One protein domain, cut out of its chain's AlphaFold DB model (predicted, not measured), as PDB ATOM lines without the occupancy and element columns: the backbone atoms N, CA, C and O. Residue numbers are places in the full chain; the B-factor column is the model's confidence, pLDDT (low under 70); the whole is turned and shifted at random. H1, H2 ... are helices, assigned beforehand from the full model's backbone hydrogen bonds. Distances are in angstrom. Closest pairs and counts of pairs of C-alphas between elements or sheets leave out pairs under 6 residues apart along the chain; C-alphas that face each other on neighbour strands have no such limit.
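What this domain is: This is residues 225 to 253 and 265 to 390 of the 823 residues of an uncharacterized protein of Chromera velia CCMP2878 (UniProt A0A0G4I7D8). Three helical hairpins, H3 with H4, H5 with H6 and H8 with H9, are stacked one after another along the longest axis, with H5 and H6 between the other two. H2 packs on H3 at one end and makes part of the length, H7 crosses from H6 back toward H8, H1 lies near H5, and a tail without named elements, residues 373 to 390, runs at the end far from H2. The printed part has 155 residues with nine named helices, H1 to H9 in chain order, and no named strand; the class is all helix. It is compact, with a radius of gyration of the C-alphas of 15.5 A and spans of 48 by 35 by 29 A.

How they stand to each other: H1, residues 226 to 233, and H5, residues 304 to 317, are close but not clearly touching, with the closest C-alphas, Asn 230 and Phe 313, 7.4 A apart. H2, residues 238 to 252, touches H3, residues 276 to 284, at a shallow tilt of 19 degrees, opposite ways; the closest C-alphas are Ser 238 and Ala 280, 5.3 A. H3 forms a hairpin with H4, residues 287 to 296, at 15 degrees, closest at C-alphas Ser 281 and Leu 290, 5.2 A. H3 touches H5 at a tilt of 37 degrees, only just steep, closest at C-alphas Arg 283 and Ser 317, 5.6 A. H5 and H6, residues 320 to 336, form a hairpin at 17 degrees, H6 touching with residues 320 to 326 alone; the closest C-alphas are Ala 314 and Leu 323, 5.8 A. H7, residues 341 to 351, and H6 touch only at the corner, closest at C-alphas Ser 334 and Pro 341, 6.2 A. H8, residues 354 to 361, touches residues 311 to 317 of H5 alone, the same way at 24 degrees, closest at C-alphas Glu 312 and Ile 354, 5.0 A. H8 and H9, residues 364 to 372, form a hairpin at 21 degrees, closest at C-alphas Ala 355 and Leu 367, 6.3 A. Every O i to N i+4 pair is within hydrogen-bond range in H3, H4, H5, H7, H8 and H9; the counts are 2 of 4 in H1, 9 of 11 in H2 and 11 of 13 in H6.

Where its parts are: H1 begins at C-alpha 226, (201.333, 227.401, 222.482). H2 measures 21.3 A from first to last C-alpha, H5 20.1 A and H6, the longest, 24.8 A. H9 ends at C-alpha 372, (188.092, 206.366, 208.678).

The domain as a whole: The C-alphas farthest apart, Asp 253 and Gly 386, are 50.2 A apart. Residues 254 to 264 are cut out, and C-alphas 253 and 265 are 13.4 A apart across the cut. Of the links that are printed whole, none is long. The mean pLDDT of the printed part is 78.2; 41 residues are under 70, among them 225 to 232, 265 to 273 and 381 to 389.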
ATOM      1  N   SER A 225     203.479 229.733 225.975       42.03
ATOM      2  CA  SER A 225     203.472 229.861 224.521       42.03
ATOM      3  C   SER A 225     202.993 228.523 223.951       42.03
ATOM      4  O   SER A 225     203.427 227.466 224.409       42.03
ATOM      5  N   GLU A 226     202.079 228.572 222.980       50.44
ATOM      6  CA  GLU A 226     201.333 227.401 222.482       50.44
ATOM      7  C   GLU A 226     202.226 226.262 221.958       50.44
ATOM      8  O   GLU A 226     201.825 225.107 222.002       50.44
ATOM      9  N   TYR A 227     203.446 226.548 221.494       48.09
ATOM     10  CA  TYR A 227     204.247 225.556 220.766       48.09
ATOM     11  C   TYR A 227     205.234 224.753 221.624       48.09
ATOM     12  O   TYR A 227     205.419 223.568 221.366       48.09
ATOM     13  N   GLY A 228     205.873 225.354 222.636       56.97
ATOM     14  CA  GLY A 228     206.905 224.655 223.425       56.97
ATOM     15  C   GLY A 228     206.318 223.702 224.466       56.97
ATOM     16  O   GLY A 228     206.797 222.589 224.661       56.97
ATOM     17  N   TRP A 229     205.219 224.119 225.096       65.00
ATOM     18  CA  TRP A 229     204.579 223.326 226.139       65.00
ATOM     19  C   TRP A 229     203.787 222.147 225.599       65.00
ATOM     20  O   TRP A 229     203.702 221.165 226.314       65.00
ATOM     21  N   ASN A 230     203.235 222.182 224.382       65.56
ATOM     22  CA  ASN A 230     202.509 221.023 223.851       65.56
ATOM     23  C   ASN A 230     203.450 219.824 223.674       65.56
ATOM     24  O   ASN A 230     203.135 218.730 224.138       65.56
ATOM     25  N   ASP A 231     204.641 220.039 223.105       65.56
ATOM     26  CA  ASP A 231     205.654 218.986 222.982       65.56
ATOM     27  C   ASP A 231     206.126 218.489 224.361       65.56
ATOM     28  O   ASP A 231     206.196 217.277 224.567       65.56
ATOM     29  N   ALA A 232     206.370 219.397 225.316       67.50
ATOM     30  CA  ALA A 232     206.800 219.050 226.674       67.50
ATOM     31  C   ALA A 232     205.691 218.384 227.519       67.50
ATOM     32  O   ALA A 232     205.922 217.407 228.217       67.50
ATOM     33  N   LEU A 233     204.439 218.836 227.425       71.50
ATOM     34  CA  LEU A 233     203.287 218.222 228.103       71.50
ATOM     35  C   LEU A 233     203.119 216.795 227.615       71.50
ATOM     36  O   LEU A 233     202.773 215.911 228.389       71.50
ATOM     37  N   LEU A 234     203.394 216.565 226.335       69.44
ATOM     38  CA  LEU A 234     203.338 215.257 225.730       69.44
ATOM     39  C   LEU A 234     204.537 214.341 226.084       69.44
ATOM     40  O   LEU A 234     204.489 213.173 225.681       69.44
ATOM     41  N   THR A 235     205.587 214.805 226.782       71.81
ATOM     42  CA  THR A 235     206.690 213.951 227.292       71.81
ATOM     43  C   THR A 235     206.469 213.449 228.723       71.81
ATOM     44  O   THR A 235     207.023 212.414 229.080       71.81
ATOM     45  N   TYR A 236     205.628 214.104 229.525       71.38
ATOM     46  CA  TYR A 236     205.326 213.691 230.906       71.38
ATOM     47  C   TYR A 236     204.536 212.384 231.008       71.38
ATOM     48  O   TYR A 236     203.803 212.051 230.085       71.38
ATOM     49  N   SER A 237     204.555 211.677 232.139       74.94
ATOM     50  CA  SER A 237     203.555 210.623 232.374       74.94
ATOM     51  C   SER A 237     202.195 211.223 232.773       74.94
ATOM     52  O   SER A 237     202.107 212.360 233.241       74.94
ATOM     53  N   SER A 238     201.099 210.471 232.616       66.44
ATOM     54  CA  SER A 238     199.782 210.918 233.102       66.44
ATOM     55  C   SER A 238     199.743 211.056 234.632       66.44
ATOM     56  O   SER A 238     199.026 211.910 235.148       66.44
ATOM     57  N   ALA A 239     200.532 210.251 235.358       72.25
ATOM     58  CA  ALA A 239     200.663 210.337 236.814       72.25
ATOM     59  C   ALA A 239     201.357 211.635 237.247       72.25
ATOM     60  O   ALA A 239     200.934 212.267 238.212       72.25
ATOM     61  N   ASP A 240     202.361 212.077 236.491       75.69
ATOM     62  CA  ASP A 240     203.062 213.337 236.737       75.69
ATOM     63  C   ASP A 240     202.159 214.545 236.496       75.69
ATOM     64  O   ASP A 240     202.111 215.454 237.320       75.69
ATOM     65  N   LEU A 241     201.391 214.547 235.400       71.69
ATOM     66  CA  LEU A 241     200.427 215.620 235.135       71.69
ATOM     67  C   LEU A 241     199.329 215.678 236.196       71.69
ATOM     68  O   LEU A 241     198.931 216.765 236.607       71.69
ATOM     69  N   ARG A 242     198.870 214.516 236.669       68.25
ATOM     70  CA  ARG A 242     197.902 214.436 237.762       68.25
ATOM     71  C   ARG A 242     198.498 214.911 239.083       68.25
ATOM     72  O   ARG A 242     197.856 215.686 239.769       68.25
ATOM     73  N   THR A 243     199.731 214.527 239.401       74.81
ATOM     74  CA  THR A 243     200.441 214.997 240.601       74.81
ATOM     75  C   THR A 243     200.672 216.505 240.546       74.81
ATOM     76  O   THR A 243     200.492 217.192 241.547       74.81
ATOM     77  N   LEU A 244     201.041 217.037 239.376       73.19
ATOM     78  CA  LEU A 244     201.150 218.474 239.132       73.19
ATOM     79  C   LEU A 244     199.803 219.157 239.392       73.19
ATOM     80  O   LEU A 244     199.760 220.146 240.114       73.19
ATOM     81  N   TYR A 245     198.712 218.607 238.859       67.81
ATOM     82  CA  TYR A 245     197.363 219.119 239.081       67.81
ATOM     83  C   TYR A 245     196.957 219.056 240.561       67.81
ATOM     84  O   TYR A 245     196.625 220.084 241.136       67.81
ATOM     85  N   GLU A 246     197.065 217.898 241.213       72.44
ATOM     86  CA  GLU A 246     196.698 217.693 242.619       72.44
ATOM     87  C   GLU A 246     197.527 218.570 243.564       72.44
ATOM     88  O   GLU A 246     196.971 219.163 244.479       72.44
ATOM     89  N   LYS A 247     198.838 218.728 243.334       72.50
ATOM     90  CA  LYS A 247     199.688 219.624 244.143       72.50
ATOM     91  C   LYS A 247     199.334 221.096 243.963       72.50
ATOM     92  O   LYS A 247     199.521 221.884 244.890       72.50
ATOM     93  N   VAL A 248     198.864 221.476 242.778       63.12
ATOM     94  CA  VAL A 248     198.402 222.840 242.522       63.12
ATOM     95  C   VAL A 248     197.025 223.069 243.149       63.12
ATOM     96  O   VAL A 248     196.856 224.066 243.843       63.12
ATOM     97  N   VAL A 249     196.093 222.123 242.996       60.84
ATOM     98  CA  VAL A 249     194.723 222.197 243.534       60.84
ATOM     99  C   VAL A 249     194.692 222.079 245.059       60.84
ATOM    100  O   VAL A 249     194.051 222.887 245.713       60.84
ATOM    101  N   ALA A 250     195.441 221.160 245.676       62.41
ATOM    102  CA  ALA A 250     195.477 221.004 247.139       62.41
ATOM    103  C   ALA A 250     196.000 222.255 247.872       62.41
ATOM    104  O   ALA A 250     195.767 222.433 249.067       62.41
ATOM    105  N   ARG A 251     196.713 223.141 247.166       59.41
ATOM    106  CA  ARG A 251     197.091 224.461 247.683       59.41
ATOM    107  C   ARG A 251     195.922 225.448 247.700       59.41
ATOM    108  O   ARG A 251     195.927 226.330 248.558       59.41
ATOM    109  N   GLU A 252     194.938 225.299 246.815       50.69
ATOM    110  CA  GLU A 252     193.733 226.141 246.750       50.69
ATOM    111  C   GLU A 252     192.888 226.010 248.028       50.69
ATOM    112  O   GLU A 252     192.469 227.022 248.587       50.69
ATOM    113  N   ASP A 253     192.750 224.796 248.567       51.03
ATOM    114  CA  ASP A 253     191.947 224.522 249.770       51.03
ATOM    115  C   ASP A 253     192.578 225.047 251.076       51.03
ATOM    116  O   ASP A 253     191.928 225.089 252.121       51.03
ATOM    117  N   PHE A 265     194.024 227.738 237.023       50.25
ATOM    118  CA  PHE A 265     193.475 226.435 236.594       50.25
ATOM    119  C   PHE A 265     191.945 226.244 236.575       50.25
ATOM    120  O   PHE A 265     191.513 225.119 236.318       50.25
ATOM    121  N   GLY A 266     191.098 227.286 236.679       42.25
ATOM    122  CA  GLY A 266     189.743 227.111 236.122       42.25
ATOM    123  C   GLY A 266     188.552 227.951 236.564       42.25
ATOM    124  O   GLY A 266     187.537 227.826 235.879       42.25
ATOM    125  N   ARG A 267     188.578 228.792 237.608       33.31
ATOM    126  CA  ARG A 267     187.322 229.447 238.048       33.31
ATOM    127  C   ARG A 267     187.069 230.844 237.484       33.31
ATOM    128  O   ARG A 267     185.916 231.150 237.188       33.31
ATOM    129  N   THR A 268     188.083 231.662 237.202       34.03
ATOM    130  CA  THR A 268     187.885 232.982 236.581       34.03
ATOM    131  C   THR A 268     189.086 233.372 235.715       34.03
ATOM    132  O   THR A 268     190.161 233.647 236.231       34.03
ATOM    133  N   VAL A 269     188.837 233.499 234.407       41.62
ATOM    134  CA  VAL A 269     189.601 234.201 233.350       41.62
ATOM    135  C   VAL A 269     190.148 233.331 232.202       41.62
ATOM    136  O   VAL A 269     190.815 232.318 232.363       41.62
ATOM    137  N   SER A 270     189.870 233.852 231.001       44.66
ATOM    138  CA  SER A 270     190.099 233.368 229.640       44.66
ATOM    139  C   SER A 270     189.290 232.122 229.250       44.66
ATOM    140  O   SER A 270     189.685 231.003 229.577       44.66
ATOM    141  N   PRO A 271     188.207 232.275 228.463       48.12
ATOM    142  CA  PRO A 271     187.430 231.151 227.928       48.12
ATOM    143  C   PRO A 271     188.218 230.229 226.971       48.12
ATOM    144  O   PRO A 271     187.619 229.330 226.389       48.12
ATOM    145  N   ASN A 272     189.537 230.421 226.818       54.38
ATOM    146  CA  ASN A 272     190.377 229.807 225.786       54.38
ATOM    147  C   ASN A 272     191.502 228.899 226.320       54.38
ATOM    148  O   ASN A 272     192.372 228.522 225.543       54.38
ATOM    149  N   ARG A 273     191.543 228.556 227.616       61.59
ATOM    150  CA  ARG A 273     192.531 227.590 228.139       61.59
ATOM    151  C   ARG A 273     191.889 226.301 228.627       61.59
ATOM    152  O   ARG A 273     190.813 226.330 229.230       61.59
ATOM    153  N   THR A 274     192.579 225.197 228.361       74.62
ATOM    154  CA  THR A 274     192.128 223.843 228.666       74.62
ATOM    155  C   THR A 274     192.632 223.390 230.040       74.62
ATOM    156  O   THR A 274     193.824 223.548 230.311       74.62
ATOM    157  N   PRO A 275     191.775 222.838 230.915       80.06
ATOM    158  CA  PRO A 275     192.201 222.338 232.222       80.06
ATOM    159  C   PRO A 275     193.220 221.194 232.099       80.06
ATOM    160  O   PRO A 275     193.064 220.306 231.260       80.06
ATOM    161  N   LEU A 276     194.246 221.182 232.959       79.06
ATOM    162  CA  LEU A 276     195.268 220.123 232.971       79.06
ATOM    163  C   LEU A 276     194.691 218.739 233.279       79.06
ATOM    164  O   LEU A 276     195.191 217.761 232.733       79.06
ATOM    165  N   ALA A 277     193.644 218.664 234.108       76.88
ATOM    166  CA  ALA A 277     192.936 217.418 234.394       76.88
ATOM    167  C   ALA A 277     192.417 216.774 233.097       76.88
ATOM    168  O   ALA A 277     192.804 215.655 232.772       76.88
ATOM    169  N   VAL A 278     191.716 217.557 232.266       84.94
ATOM    170  CA  VAL A 278     191.195 217.116 230.961       84.94
ATOM    171  C   VAL A 278     192.327 216.619 230.054       84.94
ATOM    172  O   VAL A 278     192.202 215.577 229.409       84.94
ATOM    173  N   ILE A 279     193.465 217.328 230.022       86.69
ATOM    174  CA  ILE A 279     194.646 216.908 229.249       86.69
ATOM    175  C   ILE A 279     195.211 215.584 229.792       86.69
ATOM    176  O   ILE A 279     195.541 214.694 229.008       86.69
ATOM    177  N   ALA A 280     195.310 215.421 231.112       83.12
ATOM    178  CA  ALA A 280     195.798 214.193 231.737       83.12
ATOM    179  C   ALA A 280     194.876 212.996 231.445       83.12
ATOM    180  O   ALA A 280     195.366 211.923 231.081       83.12
ATOM    181  N   SER A 281     193.558 213.199 231.524       88.50
ATOM    182  CA  SER A 281     192.535 212.200 231.198       88.50
ATOM    183  C   SER A 281     192.604 211.775 229.731       88.50
ATOM    184  O   SER A 281     192.632 210.579 229.440       88.50
ATOM    185  N   ILE A 282     192.766 212.733 228.808       90.25
ATOM    186  CA  ILE A 282     192.988 212.452 227.382       90.25
ATOM    187  C   ILE A 282     194.239 211.610 227.169       90.25
ATOM    188  O   ILE A 282     194.182 210.607 226.471       90.25
ATOM    189  N   ARG A 283     195.366 211.971 227.786       87.56
ATOM    190  CA  ARG A 283     196.629 211.242 227.586       87.56
ATOM    191  C   ARG A 283     196.603 209.832 228.165       87.56
ATOM    192  O   ARG A 283     197.325 208.965 227.677       87.56
ATOM    193  N   LYS A 284     195.788 209.603 229.196       87.88
ATOM    194  CA  LYS A 284     195.556 208.278 229.781       87.88
ATOM    195  C   LYS A 284     194.581 207.430 228.950       87.88
ATOM    196  O   LYS A 284     194.565 206.217 229.130       87.88
ATOM    197  N   GLY A 285     193.790 208.040 228.065       90.50
ATOM    198  CA  GLY A 285     192.686 207.353 227.393       90.50
ATOM    199  C   GLY A 285     191.501 207.072 228.327       90.50
ATOM    200  O   GLY A 285     190.704 206.180 228.056       90.50
ATOM    201  N   ASP A 286     191.392 207.792 229.448       92.25
ATOM    202  CA  ASP A 286     190.370 207.569 230.478       92.25
ATOM    203  C   ASP A 286     189.097 208.344 230.118       92.25
ATOM    204  O   ASP A 286     188.932 209.513 230.473       92.25
ATOM    205  N   ILE A 287     188.228 207.711 229.325       93.56
ATOM    206  CA  ILE A 287     187.027 208.345 228.763       93.56
ATOM    207  C   ILE A 287     186.020 208.738 229.848       93.56
ATOM    208  O   ILE A 287     185.366 209.775 229.724       93.56
ATOM    209  N   ASP A 288     185.922 207.964 230.926       91.38
ATOM    210  CA  ASP A 288     185.002 208.248 232.029       91.38
ATOM    211  C   ASP A 288     185.453 209.482 232.819       91.38
ATOM    212  O   ASP A 288     184.643 210.371 233.105       91.38
ATOM    213  N   ALA A 289     186.753 209.573 233.126       88.50
ATOM    214  CA  ALA A 289     187.334 210.761 233.747       88.50
ATOM    215  C   ALA A 289     187.219 211.982 232.825       88.50
ATOM    216  O   ALA A 289     186.743 213.032 233.256       88.50
ATOM    217  N   LEU A 290     187.551 211.813 231.539       89.06
ATOM    218  CA  LEU A 290     187.424 212.857 230.525       89.06
ATOM    219  C   LEU A 290     185.992 213.385 230.436       89.06
ATOM    220  O   LEU A 290     185.795 214.593 230.385       89.06
ATOM    221  N   THR A 291     184.996 212.499 230.456       88.75
ATOM    222  CA  THR A 291     183.582 212.881 230.404       88.75
ATOM    223  C   THR A 291     183.201 213.714 231.623       88.75
ATOM    224  O   THR A 291     182.643 214.799 231.470       88.75
ATOM    225  N   ARG A 292     183.542 213.247 232.830       87.25
ATOM    226  CA  ARG A 292     183.244 213.956 234.083       87.25
ATOM    227  C   ARG A 292     183.868 215.349 234.103       87.25
ATOM    228  O   ARG A 292     183.162 216.336 234.289       87.25
ATOM    229  N   GLU A 293     185.166 215.426 233.834       84.94
ATOM    230  CA  GLU A 293     185.920 216.679 233.842       84.94
ATOM    231  C   GLU A 293     185.431 217.626 232.734       84.94
ATOM    232  O   GLU A 293     185.246 218.820 232.958       84.94
ATOM    233  N   ALA A 294     185.145 217.113 231.535       83.94
ATOM    234  CA  ALA A 294     184.621 217.916 230.434       83.94
ATOM    235  C   ALA A 294     183.305 218.631 230.775       83.94
ATOM    236  O   ALA A 294     183.121 219.792 230.385       83.94
ATOM    237  N   PHE A 295     182.406 217.946 231.490       81.94
ATOM    238  CA  PHE A 295     181.152 218.522 231.970       81.94
ATOM    239  C   PHE A 295     181.384 219.534 233.090       81.94
ATOM    240  O   PHE A 295     180.845 220.638 233.016       81.94
ATOM    241  N   GLU A 296     182.224 219.203 234.074       81.81
ATOM    242  CA  GLU A 296     182.574 220.113 235.174       81.81
ATOM    243  C   GLU A 296     183.152 221.439 234.661       81.81
ATOM    244  O   GLU A 296     182.815 222.511 235.165       81.81
ATOM    245  N   TYR A 297     183.969 221.389 233.607       76.19
ATOM    246  CA  TYR A 297     184.603 222.570 233.023       76.19
ATOM    247  C   TYR A 297     183.795 223.256 231.917       76.19
ATOM    248  O   TYR A 297     184.262 224.254 231.347       76.19
ATOM    249  N   ASN A 298     182.590 222.754 231.625       81.31
ATOM    250  CA  ASN A 298     181.703 223.244 230.574       81.31
ATOM    251  C   ASN A 298     182.446 223.459 229.240       81.31
ATOM    252  O   ASN A 298     182.406 224.540 228.648       81.31
ATOM    253  N   LEU A 299     183.158 222.427 228.763       76.06
ATOM    254  CA  LEU A 299     183.893 222.494 227.488       76.06
ATOM    255  C   LEU A 299     182.980 222.880 226.307       76.06
ATOM    256  O   LEU A 299     183.455 223.486 225.349       76.06
ATOM    257  N   VAL A 300     181.674 222.595 226.410       64.31
ATOM    258  CA  VAL A 300     180.630 222.933 225.425       64.31
ATOM    259  C   VAL A 300     180.557 224.436 225.145       64.31
ATOM    260  O   VAL A 300     180.363 224.841 224.002       64.31
ATOM    261  N   SER A 301     180.706 225.278 226.171       65.62
ATOM    262  CA  SER A 301     180.556 226.728 226.019       65.62
ATOM    263  C   SER A 301     181.840 227.435 225.579       65.62
ATOM    264  O   SER A 301     181.856 228.663 225.478       65.62
ATOM    265  N   ARG A 302     182.944 226.699 225.408       69.00
ATOM    266  CA  ARG A 302     184.277 227.277 225.216       69.00
ATOM    267  C   ARG A 302     184.709 227.320 223.745       69.00
ATOM    268  O   ARG A 302     184.072 226.748 222.866       69.00
ATOM    269  N   SER A 303     185.777 228.079 223.477       79.38
ATOM    270  CA  SER A 303     186.293 228.322 222.121       79.38
ATOM    271  C   SER A 303     186.678 227.025 221.402       79.38
ATOM    272  O   SER A 303     187.240 226.108 222.001       79.38
ATOM    273  N   PHE A 304     186.469 227.007 220.084       80.50
ATOM    274  CA  PHE A 304     186.938 225.960 219.173       80.50
ATOM    275  C   PHE A 304     188.447 225.694 219.310       80.50
ATOM    276  O   PHE A 304     188.891 224.568 219.126       80.50
ATOM    277  N   ASP A 305     189.229 226.703 219.706       82.94
ATOM    278  CA  ASP A 305     190.678 226.576 219.893       82.94
ATOM    279  C   ASP A 305     191.044 225.576 221.008       82.94
ATOM    280  O   ASP A 305     192.012 224.832 220.868       82.94
ATOM    281  N   ILE A 306     190.253 225.503 222.089       85.19
ATOM    282  CA  ILE A 306     190.466 224.525 223.173       85.19
ATOM    283  C   ILE A 306     190.247 223.114 222.651       85.19
ATOM    284  O   ILE A 306     191.067 222.229 222.881       85.19
ATOM    285  N   VAL A 307     189.145 222.910 221.932       87.06
ATOM    286  CA  VAL A 307     188.825 221.619 221.323       87.06
ATOM    287  C   VAL A 307     189.967 221.202 220.403       87.06
ATOM    288  O   VAL A 307     190.487 220.100 220.541       87.06
ATOM    289  N   THR A 308     190.425 222.100 219.534       88.12
ATOM    290  CA  THR A 308     191.559 221.856 218.644       88.12
ATOM    291  C   THR A 308     192.817 221.421 219.412       88.12
ATOM    292  O   THR A 308     193.442 220.433 219.025       88.12
ATOM    293  N   GLN A 309     193.162 222.079 220.525       88.56
ATOM    294  CA  GLN A 309     194.287 221.669 221.381       88.56
ATOM    295  C   GLN A 309     194.075 220.277 221.990       88.56
ATOM    296  O   GLN A 309     195.006 219.478 222.053       88.56
ATOM    297  N   LEU A 310     192.852 219.939 222.407       91.75
ATOM    298  CA  LEU A 310     192.551 218.605 222.931       91.75
ATOM    299  C   LEU A 310     192.737 217.509 221.883       91.75
ATOM    300  O   LEU A 310     193.279 216.450 222.201       91.75
ATOM    301  N   PHE A 311     192.359 217.777 220.631       93.31
ATOM    302  CA  PHE A 311     192.660 216.879 219.517       93.31
ATOM    303  C   PHE A 311     194.171 216.711 219.315       93.31
ATOM    304  O   PHE A 311     194.625 215.592 219.088       93.31
ATOM    305  N   GLU A 312     194.964 217.781 219.425       91.88
ATOM    306  CA  GLU A 312     196.428 217.688 219.346       91.88
ATOM    307  C   GLU A 312     197.014 216.824 220.467       91.88
ATOM    308  O   GLU A 312     197.862 215.973 220.197       91.88
ATOM    309  N   PHE A 313     196.543 216.990 221.707       92.31
ATOM    310  CA  PHE A 313     197.001 216.177 222.836       92.31
ATOM    311  C   PHE A 313     196.629 214.705 222.674       92.31
ATOM    312  O   PHE A 313     197.469 213.831 222.900       92.31
ATOM    313  N   ALA A 314     195.395 214.421 222.258       95.25
ATOM    314  CA  ALA A 314     194.926 213.060 222.037       95.25
ATOM    315  C   ALA A 314     195.702 212.387 220.890       95.25
ATOM    316  O   ALA A 314     196.215 211.280 221.045       95.25
ATOM    317  N   ALA A 315     195.900 213.093 219.773       94.88
ATOM    318  CA  ALA A 315     196.665 212.577 218.643       94.88
ATOM    319  C   ALA A 315     198.157 212.422 218.948       94.88
ATOM    320  O   ALA A 315     198.753 211.418 218.575       94.88
ATOM    321  N   GLY A 316     198.765 213.371 219.662       93.81
ATOM    322  CA  GLY A 316     200.161 213.284 220.088       93.81
ATOM    323  C   GLY A 316     200.410 212.200 221.145       93.81
ATOM    324  O   GLY A 316     201.533 211.715 221.292       93.81
ATOM    325  N   SER A 317     199.387 211.783 221.886       94.19
ATOM    326  CA  SER A 317     199.495 210.683 222.854       94.19
ATOM    327  C   SER A 317     199.116 209.314 222.289       94.19
ATOM    328  O   SER A 317     199.346 208.326 222.978       94.19
ATOM    329  N   GLY A 318     198.608 209.231 221.056       96.06
ATOM    330  CA  GLY A 318     198.184 207.958 220.461       96.06
ATOM    331  C   GLY A 318     196.811 207.482 220.951       96.06
ATOM    332  O   GLY A 318     196.473 206.315 220.812       96.06
ATOM    333  N   GLN A 319     196.009 208.356 221.564       96.50
ATOM    334  CA  GLN A 319     194.782 207.964 222.261       96.50
ATOM    335  C   GLN A 319     193.565 208.041 221.332       96.50
ATOM    336  O   GLN A 319     192.811 209.019 221.324       96.50
ATOM    337  N   VAL A 320     193.375 206.987 220.530       96.50
ATOM    338  CA  VAL A 320     192.290 206.883 219.535       96.50
ATOM    339  C   VAL A 320     190.902 206.991 220.168       96.50
ATOM    340  O   VAL A 320     190.028 207.652 219.614       96.50
ATOM    341  N   GLU A 321     190.684 206.387 221.337       96.38
ATOM    342  CA  GLU A 321     189.380 206.450 222.011       96.38
ATOM    343  C   GLU A 321     189.066 207.862 222.514       96.38
ATOM    344  O   GLU A 321     187.939 208.334 222.367       96.38
ATOM    345  N   SER A 322     190.065 208.599 223.013       95.44
ATOM    346  CA  SER A 322     189.878 210.003 223.396       95.44
ATOM    347  C   SER A 322     189.564 210.871 222.185       95.44
ATOM    348  O   SER A 322     188.710 211.749 222.267       95.44
ATOM    349  N   LEU A 323     190.193 210.601 221.041       95.12
ATOM    350  CA  LEU A 323     189.867 211.262 219.781       95.12
ATOM    351  C   LEU A 323     188.446 210.947 219.293       95.12
ATOM    352  O   LEU A 323     187.728 211.864 218.891       95.12
ATOM    353  N   LYS A 324     188.015 209.681 219.359       95.44
ATOM    354  CA  LYS A 324     186.636 209.266 219.048       95.44
ATOM    355  C   LYS A 324     185.631 209.977 219.940       95.44
ATOM    356  O   LYS A 324     184.628 210.478 219.439       95.44
ATOM    357  N   TRP A 325     185.919 210.052 221.236       94.94
ATOM    358  CA  TRP A 325     185.080 210.750 222.199       94.94
ATOM    359  C   TRP A 325     185.010 212.250 221.899       94.94
ATOM    360  O   TRP A 325     183.916 212.794 221.767       94.94
ATOM    361  N   LEU A 326     186.158 212.905 221.682       93.19
ATOM    362  CA  LEU A 326     186.218 214.322 221.310       93.19
ATOM    363  C   LEU A 326     185.456 214.589 220.005       93.19
ATOM    364  O   LEU A 326     184.746 215.583 219.894       93.19
ATOM    365  N   TRP A 327     185.546 213.690 219.024       92.38
ATOM    366  CA  TRP A 327     184.784 213.793 217.781       92.38
ATOM    367  C   TRP A 327     183.277 213.626 218.000       92.38
ATOM    368  O   TRP A 327     182.488 214.419 217.484       92.38
ATOM    369  N   GLY A 328     182.879 212.643 218.811       92.31
ATOM    370  CA  GLY A 328     181.493 212.439 219.233       92.31
ATOM    371  C   GLY A 328     180.925 213.629 220.006       92.31
ATOM    372  O   GLY A 328     179.738 213.911 219.894       92.31
ATOM    373  N   PHE A 329     181.774 214.367 220.720       87.50
ATOM    374  CA  PHE A 329     181.414 215.594 221.424       87.50
ATOM    375  C   PHE A 329     181.280 216.803 220.484       87.50
ATOM    376  O   PHE A 329     180.355 217.602 220.608       87.50
ATOM    377  N   VAL A 330     182.177 216.938 219.507       86.88
ATOM    378  CA  VAL A 330     182.187 218.065 218.561       86.88
ATOM    379  C   VAL A 330     181.079 217.972 217.516       86.88
ATOM    380  O   VAL A 330     180.534 218.997 217.099       86.88
ATOM    381  N   ARG A 331     180.729 216.762 217.075       82.88
ATOM    382  CA  ARG A 331     179.744 216.563 216.009       82.88
ATOM    383  C   ARG A 331     178.364 217.163 216.353       82.88
ATOM    384  O   ARG A 331     177.884 217.962 215.548       82.88
ATOM    385  N   PRO A 332     177.761 216.927 217.532       83.31
ATOM    386  CA  PRO A 332     176.508 217.581 217.924       83.31
ATOM    387  C   PRO A 332     176.618 219.109 218.023       83.31
ATOM    388  O   PRO A 332     175.674 219.820 217.683       83.31
ATOM    389  N   LEU A 333     177.777 219.637 218.442       77.56
ATOM    390  CA  LEU A 333     178.006 221.087 218.489       77.56
ATOM    391  C   LEU A 333     177.985 221.706 217.088       77.56
ATOM    392  O   LEU A 333     177.490 222.821 216.919       77.56
ATOM    393  N   SER A 334     178.475 220.976 216.081       76.12
ATOM    394  CA  SER A 334     178.389 221.400 214.680       76.12
ATOM    395  C   SER A 334     176.941 221.494 214.200       76.12
ATOM    396  O   SER A 334     176.560 222.504 213.605       76.12
ATOM    397  N   GLU A 335     176.118 220.502 214.548       77.38
ATOM    398  CA  GLU A 335     174.700 220.444 214.186       77.38
ATOM    399  C   GLU A 335     173.924 221.593 214.843       77.38
ATOM    400  O   GLU A 335     173.169 222.295 214.171       77.38
ATOM    401  N   ALA A 336     174.194 221.872 216.125       79.06
ATOM    402  CA  ALA A 336     173.590 222.991 216.850       79.06
ATOM    403  C   ALA A 336     173.967 224.367 216.266       79.06
ATOM    404  O   ALA A 336     173.159 225.297 216.286       79.06
ATOM    405  N   GLN A 337     175.180 224.509 215.722       78.44
ATOM    406  CA  GLN A 337     175.655 225.743 215.083       78.44
ATOM    407  C   GLN A 337     175.336 225.820 213.579       78.44
ATOM    408  O   GLN A 337     175.732 226.791 212.929       78.44
ATOM    409  N   ALA A 338     174.628 224.828 213.024       82.88
ATOM    410  CA  ALA A 338     174.378 224.673 211.588       82.88
ATOM    411  C   ALA A 338     175.665 224.719 210.733       82.88
ATOM    412  O   ALA A 338     175.656 225.184 209.590       82.88
ATOM    413  N   LEU A 339     176.788 224.258 211.295       80.25
ATOM    414  CA  LEU A 339     178.037 224.078 210.568       80.25
ATOM    415  C   LEU A 339     178.032 222.692 209.924       80.25
ATOM    416  O   LEU A 339     177.786 221.692 210.591       80.25
ATOM    417  N   ASP A 340     178.347 222.639 208.631       82.06
ATOM    418  CA  ASP A 340     178.622 221.386 207.926       82.06
ATOM    419  C   ASP A 340     179.703 220.596 208.698       82.06
ATOM    420  O   ASP A 340     180.774 221.162 208.966       82.06
ATOM    421  N   PRO A 341     179.474 219.314 209.054       78.12
ATOM    422  CA  PRO A 341     180.482 218.458 209.681       78.12
ATOM    423  C   PRO A 341     181.816 218.463 208.929       78.12
ATOM    424  O   PRO A 341     182.882 218.416 209.543       78.12
ATOM    425  N   THR A 342     181.776 218.621 207.604       81.00
ATOM    426  CA  THR A 342     182.966 218.771 206.759       81.00
ATOM    427  C   THR A 342     183.708 220.063 207.030       81.00
ATOM    428  O   THR A 342     184.935 220.076 207.028       81.00
ATOM    429  N   GLU A 343     183.002 221.158 207.293       82.19
ATOM    430  CA  GLU A 343     183.632 222.415 207.679       82.19
ATOM    431  C   GLU A 343     184.199 222.347 209.099       82.19
ATOM    432  O   GLU A 343     185.234 222.955 209.354       82.19
ATOM    433  N   VAL A 344     183.603 221.574 210.008       81.00
ATOM    434  CA  VAL A 344     184.164 221.355 211.350       81.00
ATOM    435  C   VAL A 344     185.409 220.472 211.306       81.00
ATOM    436  O   VAL A 344     186.441 220.876 211.845       81.00
ATOM    437  N   ALA A 345     185.371 219.351 210.577       81.12
ATOM    438  CA  ALA A 345     186.555 218.543 210.271       81.12
ATOM    439  C   ALA A 345     187.646 219.405 209.625       81.12
ATOM    440  O   ALA A 345     188.802 219.396 210.054       81.12
ATOM    441  N   ARG A 346     187.270 220.219 208.625       80.19
ATOM    442  CA  ARG A 346     188.173 221.180 207.989       80.19
ATOM    443  C   ARG A 346     188.694 222.205 208.972       80.19
ATOM    444  O   ARG A 346     189.852 222.539 208.863       80.19
ATOM    445  N   ARG A 347     187.913 222.746 209.903       81.56
ATOM    446  CA  ARG A 347     188.403 223.761 210.850       81.56
ATOM    447  C   ARG A 347     189.387 223.176 211.850       81.56
ATOM    448  O   ARG A 347     190.433 223.787 212.053       81.56
ATOM    449  N   ILE A 348     189.092 221.990 212.386       82.06
ATOM    450  CA  ILE A 348     190.004 221.259 213.276       82.06
ATOM    451  C   ILE A 348     191.315 220.977 212.529       82.06
ATOM    452  O   ILE A 348     192.386 221.350 212.993       82.06
ATOM    453  N   THR A 349     191.242 220.444 211.306       74.56
ATOM    454  CA  THR A 349     192.438 220.167 210.478       74.56
ATOM    455  C   THR A 349     193.132 221.416 209.922       74.56
ATOM    456  O   THR A 349     194.342 221.416 209.700       74.56
ATOM    457  N   ARG A 350     192.399 222.509 209.680       71.75
ATOM    458  CA  ARG A 350     192.929 223.767 209.129       71.75
ATOM    459  C   ARG A 350     193.682 224.567 210.154       71.75
ATOM    460  O   ARG A 350     194.369 225.487 209.729       71.75
ATOM    461  N   GLN A 351     193.507 224.345 211.448       61.59
ATOM    462  CA  GLN A 351     194.241 225.102 212.453       61.59
ATOM    463  C   GLN A 351     195.528 224.380 212.829       61.59
ATOM    464  O   GLN A 351     196.581 225.021 212.877       61.59
ATOM    465  N   THR A 352     195.473 223.059 212.962       61.06
ATOM    466  CA  THR A 352     196.519 222.305 213.641       61.06
ATOM    467  C   THR A 352     196.916 221.044 212.905       61.06
ATOM    468  O   THR A 352     196.139 220.369 212.229       61.06
ATOM    469  N   SER A 353     198.194 220.721 213.037       79.38
ATOM    470  CA  SER A 353     198.812 219.577 212.398       79.38
ATOM    471  C   SER A 353     198.550 218.307 213.210       79.38
ATOM    472  O   SER A 353     199.490 217.595 213.528       79.38
ATOM    473  N   ILE A 354     197.297 218.015 213.574       90.69
ATOM    474  CA  ILE A 354     196.926 216.843 214.395       90.69
ATOM    475  C   ILE A 354     197.454 215.559 213.744       90.69
ATOM    476  O   ILE A 354     198.156 214.774 214.379       90.69
ATOM    477  N   ALA A 355     197.222 215.407 212.435       91.75
ATOM    478  CA  ALA A 355     197.785 214.307 211.659       91.75
ATOM    479  C   ALA A 355     199.321 214.348 211.661       91.75
ATOM    480  O   ALA A 355     199.965 213.313 211.793       91.75
ATOM    481  N   ALA A 356     199.938 215.528 211.562       91.12
ATOM    482  CA  ALA A 356     201.393 215.624 211.571       91.12
ATOM    483  C   ALA A 356     202.014 215.340 212.945       91.12
ATOM    484  O   ALA A 356     203.106 214.787 212.997       91.12
ATOM    485  N   LEU A 357     201.325 215.639 214.045       92.69
ATOM    486  CA  LEU A 357     201.720 215.258 215.400       92.69
ATOM    487  C   LEU A 357     201.641 213.741 215.576       92.69
ATOM    488  O   LEU A 357     202.598 213.141 216.064       92.69
ATOM    489  N   ALA A 358     200.555 213.118 215.107       95.25
ATOM    490  CA  ALA A 358     200.433 211.663 215.073       95.25
ATOM    491  C   ALA A 358     201.539 211.029 214.210       95.25
ATOM    492  O   ALA A 358     202.204 210.097 214.652       95.25
ATOM    493  N   GLY A 359     201.814 211.599 213.030       94.94
ATOM    494  CA  GLY A 359     202.908 211.192 212.145       94.94
ATOM    495  C   GLY A 359     204.279 211.300 212.810       94.94
ATOM    496  O   GLY A 359     205.029 210.329 212.831       94.94
ATOM    497  N   ARG A 360     204.570 212.440 213.448       94.88
ATOM    498  CA  ARG A 360     205.831 212.707 214.165       94.88
ATOM    499  C   ARG A 360     206.096 211.707 215.291       94.88
ATOM    500  O   ARG A 360     207.240 211.461 215.660       94.88
ATOM    501  N   ARG A 361     205.032 211.182 215.894       95.69
ATOM    502  CA  ARG A 361     205.117 210.268 217.038       95.69
ATOM    503  C   ARG A 361     204.887 208.806 216.687       95.69
ATOM    504  O   ARG A 361     205.057 207.954 217.547       95.69
ATOM    505  N   GLY A 362     204.566 208.528 215.431       96.75
ATOM    506  CA  GLY A 362     204.419 207.179 214.915       96.75
ATOM    507  C   GLY A 362     203.066 206.512 215.191       96.75
ATOM    508  O   GLY A 362     202.948 205.296 215.062       96.75
ATOM    509  N   HIS A 363     202.032 207.283 215.542       97.44
ATOM    510  CA  HIS A 363     200.710 206.770 215.933       97.44
ATOM    511  C   HIS A 363     199.856 206.410 214.707       97.44
ATOM    512  O   HIS A 363     199.020 207.190 214.240       97.44
ATOM    513  N   ILE A 364     200.120 205.235 214.129       97.50
ATOM    514  CA  ILE A 364     199.448 204.727 212.918       97.50
ATOM    515  C   ILE A 364     197.949 204.501 213.148       97.50
ATOM    516  O   ILE A 364     197.146 204.751 212.257       97.50
ATOM    517  N   ASP A 365     197.571 204.046 214.335       97.25
ATOM    518  CA  ASP A 365     196.193 203.827 214.767       97.25
ATOM    519  C   ASP A 365     195.372 205.126 214.783       97.25
ATOM    520  O   ASP A 365     194.261 205.164 214.251       97.25
ATOM    521  N   VAL A 366     195.955 206.217 215.290       96.38
ATOM    522  CA  VAL A 366     195.374 207.563 215.228       96.38
ATOM    523  C   VAL A 366     195.186 208.004 213.783       96.38
ATOM    524  O   VAL A 366     194.101 208.450 213.415       96.38
ATOM    525  N   LEU A 367     196.213 207.857 212.943       95.25
ATOM    526  CA  LEU A 367     196.123 208.228 211.530       95.25
ATOM    527  C   LEU A 367     195.079 207.384 210.780       95.25
ATOM    528  O   LEU A 367     194.306 207.921 209.983       95.25
ATOM    529  N   ALA A 368     195.017 206.080 211.042       95.62
ATOM    530  CA  ALA A 368     194.037 205.175 210.452       95.62
ATOM    531  C   ALA A 368     192.613 205.559 210.861       95.62
ATOM    532  O   ALA A 368     191.728 205.649 210.008       95.62
ATOM    533  N   TRP A 369     192.408 205.866 212.144       95.62
ATOM    534  CA  TRP A 369     191.130 206.358 212.633       95.62
ATOM    535  C   TRP A 369     190.748 207.684 211.969       95.62
ATOM    536  O   TRP A 369     189.659 207.775 211.408       95.62
ATOM    537  N   MET A 370     191.650 208.671 211.935       93.12
ATOM    538  CA  MET A 370     191.413 209.973 211.296       93.12
ATOM    539  C   MET A 370     190.984 209.832 209.825       93.12
ATOM    540  O   MET A 370     190.133 210.585 209.353       93.12
ATOM    541  N   LYS A 371     191.534 208.849 209.102       90.50
ATOM    542  CA  LYS A 371     191.141 208.545 207.717       90.50
ATOM    543  C   LYS A 371     189.774 207.849 207.614       90.50
ATOM    544  O   LYS A 371     189.111 207.987 206.594       90.50
ATOM    545  N   SER A 372     189.367 207.101 208.639       92.94
ATOM    546  CA  SER A 372     188.092 206.366 208.678       92.94
ATOM    547  C   SER A 372     186.876 207.214 209.065       92.94
ATOM    548  O   SER A 372     185.746 206.782 208.849       92.94
ATOM    549  N   VAL A 373     187.088 208.394 209.660       91.50
ATOM    550  CA  VAL A 373     185.996 209.302 210.034       91.50
ATOM    551  C   VAL A 373     185.293 209.818 208.775       91.50
ATOM    552  O   VAL A 373     185.950 210.084 207.778       91.50
ATOM    553  N   ASP A 374     183.968 209.968 208.820       88.12
ATOM    554  CA  ASP A 374     183.176 210.591 207.755       88.12
ATOM    555  C   ASP A 374     182.650 211.961 208.231       88.12
ATOM    556  O   ASP A 374     181.866 212.006 209.191       88.12
ATOM    557  N   PRO A 375     183.090 213.086 207.633       84.31
ATOM    558  CA  PRO A 375     184.050 213.188 206.528       84.31
ATOM    559  C   PRO A 375     185.508 212.964 206.976       84.31
ATOM    560  O   PRO A 375     185.858 213.307 208.112       84.31
ATOM    561  N   PRO A 376     186.384 212.445 206.091       84.25
ATOM    562  CA  PRO A 376     187.760 212.115 206.450       84.25
ATOM    563  C   PRO A 376     188.548 213.360 206.833       84.25
ATOM    564  O   PRO A 376     188.458 214.410 206.186       84.25
ATOM    565  N   PHE A 377     189.374 213.232 207.874       85.06
ATOM    566  CA  PHE A 377     190.315 214.284 208.224       85.06
ATOM    567  C   PHE A 377     191.287 214.478 207.064       85.06
ATOM    568  O   PHE A 377     191.967 213.549 206.623       85.06
ATOM    569  N   SER A 378     191.376 215.711 206.576       80.19
ATOM    570  CA  SER A 378     192.305 216.033 205.509       80.19
ATOM    571  C   SER A 378     193.741 215.899 206.013       80.19
ATOM    572  O   SER A 378     194.170 216.629 206.906       80.19
ATOM    573  N   PHE A 379     194.512 214.996 205.407       83.44
ATOM    574  CA  PHE A 379     195.974 214.947 205.580       83.44
ATOM    575  C   PHE A 379     196.676 216.062 204.797       83.44
ATOM    576  O   PHE A 379     197.888 216.252 204.901       83.44
ATOM    577  N   TYR A 380     195.889 216.804 204.025       71.56
ATOM    578  CA  TYR A 380     196.295 217.924 203.209       71.56
ATOM    579  C   TYR A 380     195.869 219.211 203.901       71.56
ATOM    580  O   TYR A 380     194.741 219.337 204.385       71.56
ATOM    581  N   ARG A 381     196.741 220.212 203.891       61.81
ATOM    582  CA  ARG A 381     196.336 221.574 204.217       61.81
ATOM    583  C   ARG A 381     196.540 222.443 202.996       61.81
ATOM    584  O   ARG A 381     197.664 222.814 202.672       61.81
ATOM    585  N   GLU A 382     195.439 222.835 202.368       55.81
ATOM    586  CA  GLU A 382     195.426 224.058 201.579       55.81
ATOM    587  C   GLU A 382     195.565 225.222 202.549       55.81
ATOM    588  O   GLU A 382     194.643 225.603 203.276       55.81
ATOM    589  N   ASN A 383     196.761 225.786 202.612       54.56
ATOM    590  CA  ASN A 383     196.911 227.043 203.299       54.56
ATOM    591  C   ASN A 383     196.233 228.147 202.499       54.56
ATOM    592  O   ASN A 383     196.712 228.517 201.431       54.56
ATOM    593  N   ALA A 384     195.242 228.804 203.103       47.69
ATOM    594  CA  ALA A 384     194.657 230.051 202.599       47.69
ATOM    595  C   ALA A 384     195.688 231.196 202.409       47.69
ATOM    596  O   ALA A 384     195.344 232.263 201.911       47.69
ATOM    597  N   ARG A 385     196.952 231.004 202.829       56.34
ATOM    598  CA  ARG A 385     198.068 231.959 202.678       56.34
ATOM    599  C   ARG A 385     199.309 231.392 201.968       56.34
ATOM    600  O   ARG A 385     200.357 232.025 202.024       56.34
ATOM    601  N   GLY A 386     199.232 230.213 201.346       57.19
ATOM    602  CA  GLY A 386     200.352 229.642 200.579       57.19
ATOM    603  C   GLY A 386     201.596 229.238 201.389       57.19
ATOM    604  O   GLY A 386     202.664 229.063 200.813       57.19
ATOM    605  N   GLY A 387     201.501 229.100 202.717       58.38
ATOM    606  CA  GLY A 387     202.582 228.500 203.508       58.38
ATOM    607  C   GLY A 387     202.641 226.982 203.299       58.38
ATOM    608  O   GLY A 387     201.603 226.349 203.116       58.38
ATOM    609  N   LYS A 388     203.824 226.380 203.367       62.41
ATOM    610  CA  LYS A 388     203.982 224.922 203.407       62.41
ATOM    611  C   LYS A 388     203.897 224.483 204.875       62.41
ATOM    612  O   LYS A 388     204.724 224.926 205.666       62.41
ATOM    613  N   TRP A 389     202.889 223.699 205.261       67.06
ATOM    614  CA  TRP A 389     202.933 222.973 206.541       67.06
ATOM    615  C   TRP A 389     203.446 221.567 206.289       67.06
ATOM    616  O   TRP A 389     203.218 221.024 205.209       67.06
ATOM    617  N   ALA A 390     204.101 221.002 207.301       78.00
ATOM    618  CA  ALA A 390     204.592 219.641 207.246       78.00
ATOM    619  C   ALA A 390     203.417 218.658 207.128       78.00
ATOM    620  O   ALA A 390     202.477 218.687 207.930       78.00
TER     621      ALA A 390